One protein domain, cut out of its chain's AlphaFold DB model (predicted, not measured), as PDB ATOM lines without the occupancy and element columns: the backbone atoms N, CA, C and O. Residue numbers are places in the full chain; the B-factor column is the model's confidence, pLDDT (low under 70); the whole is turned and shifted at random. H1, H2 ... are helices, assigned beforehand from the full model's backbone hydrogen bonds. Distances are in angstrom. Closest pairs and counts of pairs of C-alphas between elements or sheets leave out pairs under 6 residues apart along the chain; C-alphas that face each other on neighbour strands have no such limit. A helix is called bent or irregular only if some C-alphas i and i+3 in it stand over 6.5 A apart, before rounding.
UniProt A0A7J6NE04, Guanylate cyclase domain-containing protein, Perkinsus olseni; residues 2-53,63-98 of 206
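Overview. This is residues 2 to 53 and 63 to 98 of the 206 residues of the protein "Guanylate cyclase domain-containing protein" of Perkinsus olseni (UniProt A0A7J6NE04). One long helical arm sticks out of a small compact body: residues 23 to 53, the larger part of H2 with the short H3 at its far end, stand free. In the body, the bent helix H4 packs with its first arm, H4a, on residues 15 to 19 of H2, H1 sits at the corner before H2, and H4b turns off beyond the bend. The printed part has 88 residues with four named helices, H1 to H4 in order, and no named strand, and its class is all helix. The whole is extended, with a radius of gyration of the C-alphas of 20.4 A and spans of 67 by 24 by 16 A.

Along the chain. H1, residues 2 to 10, begins at C-alpha 2 (156.984, 122.445, 79.288) and is 12.2 A long. H2, residues 14 to 42, is 43.3 A long and ends at C-alpha 42 (180.506, 158.845, 91.178); it is neither bent nor irregular, but only just: C-alphas 39 and 42 are 6.5 A apart. H3, residues 44 to 50, is 10.5 A long. H4, residues 65 to 97, was assigned as one helix by its hydrogen bonds but is bent, with C-alphas 83 and 86 9.3 A apart. Its arms are H4a, residues 65 to 83, 27.0 A, and H4b, residues 86 to 97, 16.9 A, ending at C-alpha 97 (154.229, 106.909, 88.230).

Arrangement. H1 and H2 only just touch, only at the corner, with 3 pairs of C-alphas within 8 A, the closest Ile 8 and Met 14 at 5.3 A. H2 and H3 meet only through their link. H2 and H4a touch at a steep tilt of 61 degrees, opposite ways; their closest C-alphas, Thr 16 and Ser 78, are 4.2 A apart. H4a and H4b only just touch, only at the corner, with 3 such pairs, at a steep tilt of 56 degrees; Ala 81 and Ala 89 have the closest C-alphas, 5.4 A. Every O i to N i+4 pair is within hydrogen-bond range in H1, H4a and H4b, against 23 of 25 in H2 and 1 of 3 in H3, where 2 of 4 O i to N i+3 pairs are within range.

Size, cuts and confidence. The C-alphas of Ile 49 and Gly 98, the two farthest apart, are 67.3 A apart. Residues 54 to 62 are not printed, and C-alphas 53 and 63 are 28.2 A apart across this cut. The links H1 to H2 and H2 to H3 are tight. The mean pLDDT of the printed part is 75.3; residues 2, 37 to 53, 63 and 98 are under 70.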
ATOM      1  N   MET A   2     157.220 123.898  79.461       64.25
ATOM      2  CA  MET A   2     156.984 122.445  79.288       64.25
ATOM      3  C   MET A   2     158.248 121.583  79.410       64.25
ATOM      4  O   MET A   2     158.233 120.598  80.132       64.25
ATOM      5  N   VAL A   3     159.370 122.001  78.812       78.81
ATOM      6  CA  VAL A   3     160.627 121.224  78.832       78.81
ATOM      7  C   VAL A   3     161.230 121.076  80.238       78.81
ATOM      8  O   VAL A   3     161.811 120.041  80.550       78.81
ATOM      9  N   LYS A   4     161.116 122.091  81.109       78.31
ATOM     10  CA  LYS A   4     161.621 121.984  82.492       78.31
ATOM     11  C   LYS A   4     160.725 121.078  83.330       78.31
ATOM     12  O   LYS A   4     161.227 120.251  84.077       78.31
ATOM     13  N   LEU A   5     159.412 121.207  83.160       74.56
ATOM     14  CA  LEU A   5     158.431 120.389  83.868       74.56
ATOM     15  C   LEU A   5     158.516 118.917  83.456       74.56
ATOM     16  O   LEU A   5     158.481 118.051  84.323       74.56
ATOM     17  N   THR A   6     158.707 118.620  82.165       75.56
ATOM     18  CA  THR A   6     158.927 117.239  81.711       75.56
ATOM     19  C   THR A   6     160.212 116.665  82.295       75.56
ATOM     20  O   THR A   6     160.203 115.538  82.768       75.56
ATOM     21  N   ARG A   7     161.291 117.455  82.377       79.31
ATOM     22  CA  ARG A   7     162.540 117.019  83.026       79.31
ATOM     23  C   ARG A   7     162.373 116.729  84.518       79.31
ATOM     24  O   ARG A   7     162.927 115.744  84.983       79.31
ATOM     25  N   ILE A   8     161.622 117.555  85.248       77.00
ATOM     26  CA  ILE A   8     161.331 117.329  86.678       77.00
ATOM     27  C   ILE A   8     160.469 116.077  86.867       77.00
ATOM     28  O   ILE A   8     160.688 115.313  87.800       77.00
ATOM     29  N   ARG A   9     159.506 115.847  85.967       72.88
ATOM     30  CA  ARG A   9     158.682 114.634  85.977       72.88
ATOM     31  C   ARG A   9     159.530 113.379  85.765       72.88
ATOM     32  O   ARG A   9     159.320 112.386  86.452       72.88
ATOM     33  N   ASP A  10     160.453 113.425  84.807       74.44
ATOM     34  CA  ASP A  10     161.272 112.268  84.445       74.44
ATOM     35  C   ASP A  10     162.380 112.015  85.490       74.44
ATOM     36  O   ASP A  10     162.717 110.866  85.768       74.44
ATOM     37  N   ASN A  11     162.911 113.073  86.114       75.25
ATOM     38  CA  ASN A  11     163.846 112.993  87.235       75.25
ATOM     39  C   ASN A  11     163.537 114.075  88.295       75.25
ATOM     40  O   ASN A  11     163.901 115.241  88.096       75.25
ATOM     41  N   PRO A  12     162.950 113.703  89.451       72.38
ATOM     42  CA  PRO A  12     162.602 114.642  90.521       72.38
ATOM     43  C   PRO A  12     163.785 115.463  91.056       72.38
ATOM     44  O   PRO A  12     163.601 116.613  91.452       72.38
ATOM     45  N   LEU A  13     165.012 114.925  91.011       78.56
ATOM     46  CA  LEU A  13     166.228 115.614  91.475       78.56
ATOM     47  C   LEU A  13     166.613 116.807  90.592       78.56
ATOM     48  O   LEU A  13     167.321 117.712  91.036       78.56
ATOM     49  N   MET A  14     166.096 116.865  89.359       80.25
ATOM     50  CA  MET A  14     166.285 118.028  88.493       80.25
ATOM     51  C   MET A  14     165.641 119.284  89.078       80.25
ATOM     52  O   MET A  14     166.093 120.379  88.759       80.25
ATOM     53  N   ALA A  15     164.620 119.161  89.936       80.81
ATOM     54  CA  ALA A  15     164.029 120.319  90.602       80.81
ATOM     55  C   ALA A  15     165.035 121.014  91.530       80.81
ATOM     56  O   ALA A  15     165.112 122.241  91.521       80.81
ATOM     57  N   THR A  16     165.851 120.249  92.260       80.69
ATOM     58  CA  THR A  16     166.920 120.787  93.116       80.69
ATOM     59  C   THR A  16     167.985 121.486  92.287       80.69
ATOM     60  O   THR A  16     168.276 122.650  92.534       80.69
ATOM     61  N   MET A  17     168.487 120.835  91.231       81.19
ATOM     62  CA  MET A  17     169.495 121.440  90.351       81.19
ATOM     63  C   MET A  17     168.989 122.724  89.683       81.19
ATOM     64  O   MET A  17     169.696 123.728  89.637       81.19
ATOM     65  N   LEU A  18     167.753 122.708  89.174       83.25
ATOM     66  CA  LEU A  18     167.129 123.880  88.562       83.25
ATOM     67  C   LEU A  18     166.896 124.994  89.588       83.25
ATOM     68  O   LEU A  18     167.092 126.160  89.250       83.25
ATOM     69  N   GLY A  19     166.508 124.640  90.815       81.44
ATOM     70  CA  GLY A  19     166.352 125.571  91.927       81.44
ATOM     71  C   GLY A  19     167.671 126.239  92.315       81.44
ATOM     72  O   GLY A  19     167.717 127.463  92.409       81.44
ATOM     73  N   ASP A  20     168.750 125.467  92.452       81.69
ATOM     74  CA  ASP A  20     170.087 125.973  92.787       81.69
ATOM     75  C   ASP A  20     170.662 126.856  91.675       81.69
ATOM     76  O   ASP A  20     171.244 127.912  91.938       81.69
ATOM     77  N   GLU A  21     170.485 126.458  90.410       83.88
ATOM     78  CA  GLU A  21     170.870 127.285  89.267       83.88
ATOM     79  C   GLU A  21     170.088 128.597  89.227       83.88
ATOM     80  O   GLU A  21     170.664 129.648  88.939       83.88
ATOM     81  N   GLU A  22     168.781 128.550  89.480       81.88
ATOM     82  CA  GLU A  22     167.928 129.734  89.489       81.88
ATOM     83  C   GLU A  22     168.300 130.667  90.644       81.88
ATOM     84  O   GLU A  22     168.494 131.860  90.415       81.88
ATOM     85  N   PHE A  23     168.525 130.121  91.839       81.75
ATOM     86  CA  PHE A  23     169.010 130.867  92.996       81.75
ATOM     87  C   PHE A  23     170.352 131.547  92.703       81.75
ATOM     88  O   PHE A  23     170.490 132.757  92.871       81.75
ATOM     89  N   ARG A  24     171.320 130.812  92.142       83.94
ATOM     90  CA  ARG A  24     172.633 131.363  91.767       83.94
ATOM     91  C   ARG A  24     172.521 132.453  90.696       83.94
ATOM     92  O   ARG A  24     173.259 133.441  90.721       83.94
ATOM     93  N   ARG A  25     171.605 132.306  89.733       84.25
ATOM     94  CA  ARG A  25     171.327 133.347  88.726       84.25
ATOM     95  C   ARG A  25     170.710 134.589  89.363       84.25
ATOM     96  O   ARG A  25     171.107 135.694  89.004       84.25
ATOM     97  N   GLU A  26     169.789 134.426  90.310       82.75
ATOM     98  CA  GLU A  26     169.188 135.541  91.047       82.75
ATOM     99  C   GLU A  26     170.232 136.267  91.914       82.75
ATOM    100  O   GLU A  26     170.302 137.494  91.876       82.75
ATOM    101  N   GLU A  27     171.109 135.542  92.616       83.94
ATOM    102  CA  GLU A  27     172.203 136.141  93.392       83.94
ATOM    103  C   GLU A  27     173.206 136.886  92.510       83.94
ATOM    104  O   GLU A  27     173.571 138.025  92.803       83.94
ATOM    105  N   THR A  28     173.625 136.290  91.389       85.12
ATOM    106  CA  THR A  28     174.550 136.957  90.458       85.12
ATOM    107  C   THR A  28     173.916 138.169  89.774       85.12
ATOM    108  O   THR A  28     174.618 139.149  89.517       85.12
ATOM    109  N   ALA A  29     172.608 138.150  89.500       86.00
ATOM    110  CA  ALA A  29     171.877 139.311  89.001       86.00
ATOM    111  C   ALA A  29     171.821 140.429  90.053       86.00
ATOM    112  O   ALA A  29     172.219 141.554  89.752       86.00
ATOM    113  N   ARG A  30     171.453 140.106  91.302       85.25
ATOM    114  CA  ARG A  30     171.450 141.059  92.426       85.25
ATOM    115  C   ARG A  30     172.833 141.654  92.681       85.25
ATOM    116  O   ARG A  30     172.953 142.861  92.865       85.25
ATOM    117  N   ALA A  31     173.889 140.843  92.625       84.06
ATOM    118  CA  ALA A  31     175.265 141.311  92.779       84.06
ATOM    119  C   ALA A  31     175.688 142.256  91.638       84.06
ATOM    120  O   ALA A  31     176.328 143.279  91.884       84.06
ATOM    121  N   LYS A  32     175.301 141.957  90.388       84.31
ATOM    122  CA  LYS A  32     175.547 142.836  89.230       84.31
ATOM    123  C   LYS A  32     174.770 144.149  89.327       84.31
ATOM    124  O   LYS A  32     175.318 145.195  88.986       84.31
ATOM    125  N   GLU A  33     173.523 144.110  89.790       80.88
ATOM    126  CA  GLU A  33     172.702 145.301  90.024       80.88
ATOM    127  C   GLU A  33     173.283 146.174  91.139       80.88
ATOM    128  O   GLU A  33     173.472 147.372  90.930       80.88
ATOM    129  N   ALA A  34     173.674 145.574  92.266       81.31
ATOM    130  CA  ALA A  34     174.352 146.269  93.357       81.31
ATOM    131  C   ALA A  34     175.680 146.903  92.895       81.31
ATOM    132  O   ALA A  34     175.952 148.069  93.183       81.31
ATOM    133  N   ALA A  35     176.479 146.186  92.096       79.94
ATOM    134  CA  ALA A  35     177.716 146.714  91.518       79.94
ATOM    135  C   ALA A  35     177.469 147.855  90.510       79.94
ATOM    136  O   ALA A  35     178.246 148.813  90.446       79.94
ATOM    137  N   ARG A  36     176.381 147.786  89.728       73.62
ATOM    138  CA  ARG A  36     175.966 148.850  88.802       73.62
ATOM    139  C   ARG A  36     175.524 150.105  89.560       73.62
ATOM    140  O   ARG A  36     175.954 151.192  89.186       73.62
ATOM    141  N   GLN A  37     174.753 149.949  90.640       68.25
ATOM    142  CA  GLN A  37     174.331 151.050  91.517       68.25
ATOM    143  C   GLN A  37     175.519 151.707  92.242       68.25
ATOM    144  O   GLN A  37     175.567 152.934  92.361       68.25
ATOM    145  N   ALA A  38     176.522 150.923  92.651       69.31
ATOM    146  CA  ALA A  38     177.752 151.443  93.252       69.31
ATOM    147  C   ALA A  38     178.607 152.257  92.256       69.31
ATOM    148  O   ALA A  38     179.162 153.292  92.623       69.31
ATOM    149  N   ARG A  39     178.672 151.849  90.978       63.47
ATOM    150  CA  ARG A  39     179.396 152.582  89.915       63.47
ATOM    151  C   ARG A  39     178.760 153.926  89.549       63.47
ATOM    152  O   ARG A  39     179.486 154.869  89.251       63.47
ATOM    153  N   THR A  40     177.436 154.049  89.625       59.34
ATOM    154  CA  THR A  40     176.715 155.325  89.429       59.34
ATOM    155  C   THR A  40     176.870 156.310  90.599       59.34
ATOM    156  O   THR A  40     176.510 157.478  90.481       59.34
ATOM    157  N   GLY A  41     177.461 155.891  91.727       56.06
ATOM    158  CA  GLY A  41     177.714 156.757  92.888       56.06
ATOM    159  C   GLY A  41     178.716 157.897  92.647       56.06
ATOM    160  O   GLY A  41     178.715 158.861  93.409       56.06
ATOM    161  N   LEU A  42     179.522 157.825  91.578       52.44
ATOM    162  CA  LEU A  42     180.506 158.845  91.178       52.44
ATOM    163  C   LEU A  42     180.044 159.742  90.006       52.44
ATOM    164  O   LEU A  42     180.706 160.739  89.726       52.44
ATOM    165  N   SER A  43     178.917 159.447  89.335       55.16
ATOM    166  CA  SER A  43     178.444 160.187  88.140       55.16
ATOM    167  C   SER A  43     177.353 161.228  88.401       55.16
ATOM    168  O   SER A  43     176.866 161.836  87.449       55.16
ATOM    169  N   LYS A  44     176.999 161.500  89.667       56.09
ATOM    170  CA  LYS A  44     175.882 162.397  90.028       56.09
ATOM    171  C   LYS A  44     175.950 163.806  89.411       56.09
ATOM    172  O   LYS A  44     174.916 164.460  89.324       56.09
ATOM    173  N   LEU A  45     177.122 164.278  88.968       52.84
ATOM    174  CA  LEU A  45     177.257 165.567  88.271       52.84
ATOM    175  C   LEU A  45     176.860 165.525  86.781       52.84
ATOM    176  O   LEU A  45     176.363 166.522  86.268       52.84
ATOM    177  N   TRP A  46     177.060 164.401  86.085       50.22
ATOM    178  CA  TRP A  46     176.720 164.268  84.657       50.22
ATOM    179  C   TRP A  46     175.240 163.938  84.435       50.22
ATOM    180  O   TRP A  46     174.653 164.376  83.441       50.22
ATOM    181  N   ASP A  47     174.622 163.238  85.389       53.59
ATOM    182  CA  ASP A  47     173.220 162.825  85.302       53.59
ATOM    183  C   ASP A  47     172.255 164.023  85.370       53.59
ATOM    184  O   ASP A  47     171.241 164.019  84.679       53.59
ATOM    185  N   ILE A  48     172.595 165.106  86.086       54.53
ATOM    186  CA  ILE A  48     171.776 166.340  86.137       54.53
ATOM    187  C   ILE A  48     171.688 167.017  84.757       54.53
ATOM    188  O   ILE A  48     170.647 167.571  84.406       54.53
ATOM    189  N   ILE A  49     172.745 166.933  83.944       53.72
ATOM    190  CA  ILE A  49     172.803 167.563  82.613       53.72
ATOM    191  C   ILE A  49     172.063 166.716  81.561       53.72
ATOM    192  O   ILE A  49     171.556 167.245  80.574       53.72
ATOM    193  N   THR A  50     171.934 165.404  81.778       52.22
ATOM    194  CA  THR A  50     171.242 164.480  80.857       52.22
ATOM    195  C   THR A  50     169.794 164.156  81.257       52.22
ATOM    196  O   THR A  50     169.045 163.601  80.451       52.22
ATOM    197  N   PHE A  51     169.349 164.575  82.448       48.00
ATOM    198  CA  PHE A  51     168.034 164.254  83.025       48.00
ATOM    199  C   PHE A  51     166.816 164.843  82.284       48.00
ATOM    200  O   PHE A  51     165.693 164.397  82.508       48.00
ATOM    201  N   GLN A  52     166.987 165.800  81.367       46.31
ATOM    202  CA  GLN A  52     165.853 166.390  80.636       46.31
ATOM    203  C   GLN A  52     165.396 165.612  79.390       46.31
ATOM    204  O   GLN A  52     164.405 166.012  78.781       46.31
ATOM    205  N   ARG A  53     166.055 164.511  78.987       46.34
ATOM    206  CA  ARG A  53     165.755 163.868  77.688       46.34
ATOM    207  C   ARG A  53     165.248 162.424  77.716       46.34
ATOM    208  O   ARG A  53     164.934 161.897  76.654       46.34
ATOM    209  N   PRO A  63     156.245 139.817  86.260       63.97
ATOM    210  CA  PRO A  63     156.493 138.493  85.728       63.97
ATOM    211  C   PRO A  63     155.143 137.824  85.477       63.97
ATOM    212  O   PRO A  63     154.301 137.768  86.369       63.97
ATOM    213  N   LEU A  64     154.943 137.327  84.254       83.19
ATOM    214  CA  LEU A  64     153.727 136.619  83.845       83.19
ATOM    215  C   LEU A  64     153.338 135.563  84.898       83.19
ATOM    216  O   LEU A  64     154.206 134.833  85.381       83.19
ATOM    217  N   GLU A  65     152.047 135.423  85.213       82.75
ATOM    218  CA  GLU A  65     151.546 134.463  86.218       82.75
ATOM    219  C   GLU A  65     152.046 133.028  85.974       82.75
ATOM    220  O   GLU A  65     152.391 132.297  86.903       82.75
ATOM    221  N   THR A  66     152.186 132.636  84.707       83.88
ATOM    222  CA  THR A  66     152.729 131.332  84.298       83.88
ATOM    223  C   THR A  66     154.187 131.130  84.712       83.88
ATOM    224  O   THR A  66     154.584 130.013  85.047       83.88
ATOM    225  N   VAL A  67     154.983 132.202  84.750       83.56
ATOM    226  CA  VAL A  67     156.360 132.187  85.262       83.56
ATOM    227  C   VAL A  67     156.356 132.042  86.781       83.56
ATOM    228  O   VAL A  67     157.169 131.292  87.320       83.56
ATOM    229  N   MET A  68     155.425 132.699  87.479       84.50
ATOM    230  CA  MET A  68     155.282 132.546  88.929       84.50
ATOM    231  C   MET A  68     154.909 131.101  89.307       84.50
ATOM    232  O   MET A  68     155.505 130.533  90.226       84.50
ATOM    233  N   LEU A  69     154.000 130.469  88.557       86.25
ATOM    234  CA  LEU A  69     153.648 129.056  88.735       86.25
ATOM    235  C   LEU A  69     154.831 128.122  88.446       86.25
ATOM    236  O   LEU A  69     155.093 127.214  89.233       86.25
ATOM    237  N   GLU A  70     155.590 128.361  87.369       84.00
ATOM    238  CA  GLU A  70     156.791 127.572  87.046       84.00
ATOM    239  C   GLU A  70     157.812 127.618  88.196       84.00
ATOM    240  O   GLU A  70     158.264 126.570  88.662       84.00
ATOM    241  N   LYS A  71     158.119 128.818  88.707       84.94
ATOM    242  CA  LYS A  71     159.035 128.998  89.845       84.94
ATOM    243  C   LYS A  71     158.532 128.311  91.111       84.94
ATOM    244  O   LYS A  71     159.318 127.731  91.857       84.94
ATOM    245  N   THR A  72     157.227 128.369  91.362       87.94
ATOM    246  CA  THR A  72     156.623 127.748  92.548       87.94
ATOM    247  C   THR A  72     156.755 126.228  92.502       87.94
ATOM    248  O   THR A  72     157.145 125.621  93.496       87.94
ATOM    249  N   ILE A  73     156.526 125.609  91.340       86.56
ATOM    250  CA  ILE A  73     156.692 124.158  91.163       86.56
ATOM    251  C   ILE A  73     158.152 123.738  91.363       86.56
ATOM    252  O   ILE A  73     158.404 122.743  92.039       86.56
ATOM    253  N   ILE A  74     159.112 124.499  90.827       85.94
ATOM    254  CA  ILE A  74     160.546 124.221  91.017       85.94
ATOM    255  C   ILE A  74     160.907 124.275  92.506       85.94
ATOM    256  O   ILE A  74     161.544 123.350  93.001       85.94
ATOM    257  N   LYS A  75     160.446 125.302  93.235       86.50
ATOM    258  CA  LYS A  75     160.699 125.451  94.680       86.50
ATOM    259  C   LYS A  75     160.069 124.341  95.517       86.50
ATOM    260  O   LYS A  75     160.696 123.841  96.442       86.50
ATOM    261  N   ILE A  76     158.833 123.949  95.214       86.56
ATOM    262  CA  ILE A  76     158.187 122.835  95.921       86.56
ATOM    263  C   ILE A  76     158.940 121.534  95.627       86.56
ATOM    264  O   ILE A  76     159.249 120.786  96.548       86.56
ATOM    265  N   GLY A  77     159.291 121.286  94.363       83.12
ATOM    266  CA  GLY A  77     160.056 120.107  93.965       83.12
ATOM    267  C   GLY A  77     161.431 120.035  94.634       83.12
ATOM    268  O   GLY A  77     161.807 118.973  95.124       83.12
ATOM    269  N   SER A  78     162.156 121.156  94.717       83.56
ATOM    270  CA  SER A  78     163.464 121.205  95.376       83.56
ATOM    271  C   SER A  78     163.360 120.968  96.883       83.56
ATOM    272  O   SER A  78     164.153 120.207  97.432       83.56
ATOM    273  N   LEU A  79     162.349 121.537  97.552       85.81
ATOM    274  CA  LEU A  79     162.099 121.298  98.978       85.81
ATOM    275  C   LEU A  79     161.713 119.842  99.270       85.81
ATOM    276  O   LEU A  79     162.163 119.279 100.265       85.81
ATOM    277  N   LEU A  80     160.914 119.215  98.402       82.75
ATOM    278  CA  LEU A  80     160.554 117.802  98.538       82.75
ATOM    279  C   LEU A  80     161.776 116.897  98.360       82.75
ATOM    280  O   LEU A  80     161.994 115.996  99.166       82.75
ATOM    281  N   ALA A  81     162.599 117.152  97.341       80.38
ATOM    282  CA  ALA A  81     163.835 116.407  97.126       80.38
ATOM    283  C   ALA A  81     164.827 116.589  98.287       80.38
ATOM    284  O   ALA A  81     165.470 115.623  98.691       80.38
ATOM    285  N   LEU A  82     164.908 117.791  98.870       81.75
ATOM    286  CA  LEU A  82     165.715 118.054 100.062       81.75
ATOM    287  C   LEU A  82     165.199 117.279 101.286       81.75
ATOM    288  O   LEU A  82     165.992 116.688 102.011       81.75
ATOM    289  N   GLY A  83     163.881 117.260 101.509       81.81
ATOM    290  CA  GLY A  83     163.271 116.580 102.655       81.81
ATOM    291  C   GLY A  83     163.321 115.052 102.574       81.81
ATOM    292  O   GLY A  83     163.518 114.388 103.589       81.81
ATOM    293  N   PHE A  84     163.162 114.483 101.376       81.38
ATOM    294  CA  PHE A  84     163.186 113.032 101.164       81.38
ATOM    295  C   PHE A  84     164.585 112.472 100.863       81.38
ATOM    296  O   PHE A  84     164.796 111.260 100.959       81.38
ATOM    297  N   GLY A  85     165.535 113.332 100.492       80.44
ATOM    298  CA  GLY A  85     166.853 112.930 100.011       80.44
ATOM    299  C   GLY A  85     166.795 112.183  98.673       80.44
ATOM    300  O   GLY A  85     165.731 111.956  98.097       80.44
ATOM    301  N   GLU A  86     167.956 111.760  98.174       78.12
ATOM    302  CA  GLU A  86     168.078 111.104  96.864       78.12
ATOM    303  C   GLU A  86     167.244 109.815  96.764       78.12
ATOM    304  O   GLU A  86     166.460 109.629  95.831       78.12
ATOM    305  N   ALA A  87     167.357 108.944  97.771       78.00
ATOM    306  CA  ALA A  87     166.631 107.679  97.803       78.00
ATOM    307  C   ALA A  87     165.114 107.884  97.947       78.00
ATOM    308  O   ALA A  87     164.334 107.201  97.283       78.00
ATOM    309  N   GLY A  88     164.686 108.826  98.793       79.69
ATOM    310  CA  GLY A  88     163.269 109.108  98.991       79.69
ATOM    311  C   GLY A  88     162.639 109.788  97.776       79.69
ATOM    312  O   GLY A  88     161.526 109.427  97.397       79.69
ATOM    313  N   ALA A  89     163.364 110.679  97.093       79.94
ATOM    314  CA  ALA A  89     162.917 111.276  95.836       79.94
ATOM    315  C   ALA A  89     162.670 110.211  94.752       79.94
ATOM    316  O   ALA A  89     161.655 110.269  94.055       79.94
ATOM    317  N   GLU A  90     163.538 109.197  94.645       77.81
ATOM    318  CA  GLU A  90     163.335 108.074  93.719       77.81
ATOM    319  C   GLU A  90     162.100 107.232  94.090       77.81
ATOM    320  O   GLU A  90     161.311 106.861  93.218       77.81
ATOM    321  N   ILE A  91     161.902 106.944  95.382       77.94
ATOM    322  CA  ILE A  91     160.753 106.168  95.880       77.94
ATOM    323  C   ILE A  91     159.436 106.903  95.613       77.94
ATOM    324  O   ILE A  91     158.483 106.297  95.115       77.94
ATOM    325  N   ILE A  92     159.371 108.198  95.924       76.12
ATOM    326  CA  ILE A  92     158.184 109.024  95.680       76.12
ATOM    327  C   ILE A  92     157.935 109.159  94.178       76.12
ATOM    328  O   ILE A  92     156.804 108.966  93.738       76.12
ATOM    329  N   GLY A  93     158.984 109.383  93.380       76.19
ATOM    330  CA  GLY A  93     158.882 109.434  91.922       76.19
ATOM    331  C   GLY A  93     158.252 108.169  91.334       76.19
ATOM    332  O   GLY A  93     157.309 108.264  90.552       76.19
ATOM    333  N   LYS A  94     158.693 106.980  91.767       76.06
ATOM    334  CA  LYS A  94     158.099 105.700  91.335       76.06
ATOM    335  C   LYS A  94     156.650 105.536  91.787       76.06
ATOM    336  O   LYS A  94     155.824 105.079  91.005       76.06
ATOM    337  N   ASN A  95     156.332 105.926  93.020       73.88
ATOM    338  CA  ASN A  95     154.961 105.872  93.531       73.88
ATOM    339  C   ASN A  95     154.011 106.772  92.731       73.88
ATOM    340  O   ASN A  95     152.899 106.360  92.419       73.88
ATOM    341  N   MET A  96     154.466 107.962  92.333       72.69
ATOM    342  CA  MET A  96     153.682 108.894  91.517       72.69
ATOM    343  C   MET A  96     153.513 108.445  90.053       72.69
ATOM    344  O   MET A  96     152.639 108.962  89.362       72.69
ATOM    345  N   GLN A  97     154.335 107.506  89.570       70.88
ATOM    346  CA  GLN A  97     154.229 106.909  88.230       70.88
ATOM    347  C   GLN A  97     153.303 105.679  88.184       70.88
ATOM    348  O   GLN A  97     152.989 105.196  87.094       70.88
ATOM    349  N   GLY A  98     152.885 105.152  89.342       63.28
ATOM    350  CA  GLY A  98     152.041 103.962  89.447       63.28
ATOM    351  C   GLY A  98     150.689 104.114  88.741       63.28
ATOM    352  O   GLY A  98     150.060 105.164  88.782       63.28
TER     353      GLY A  98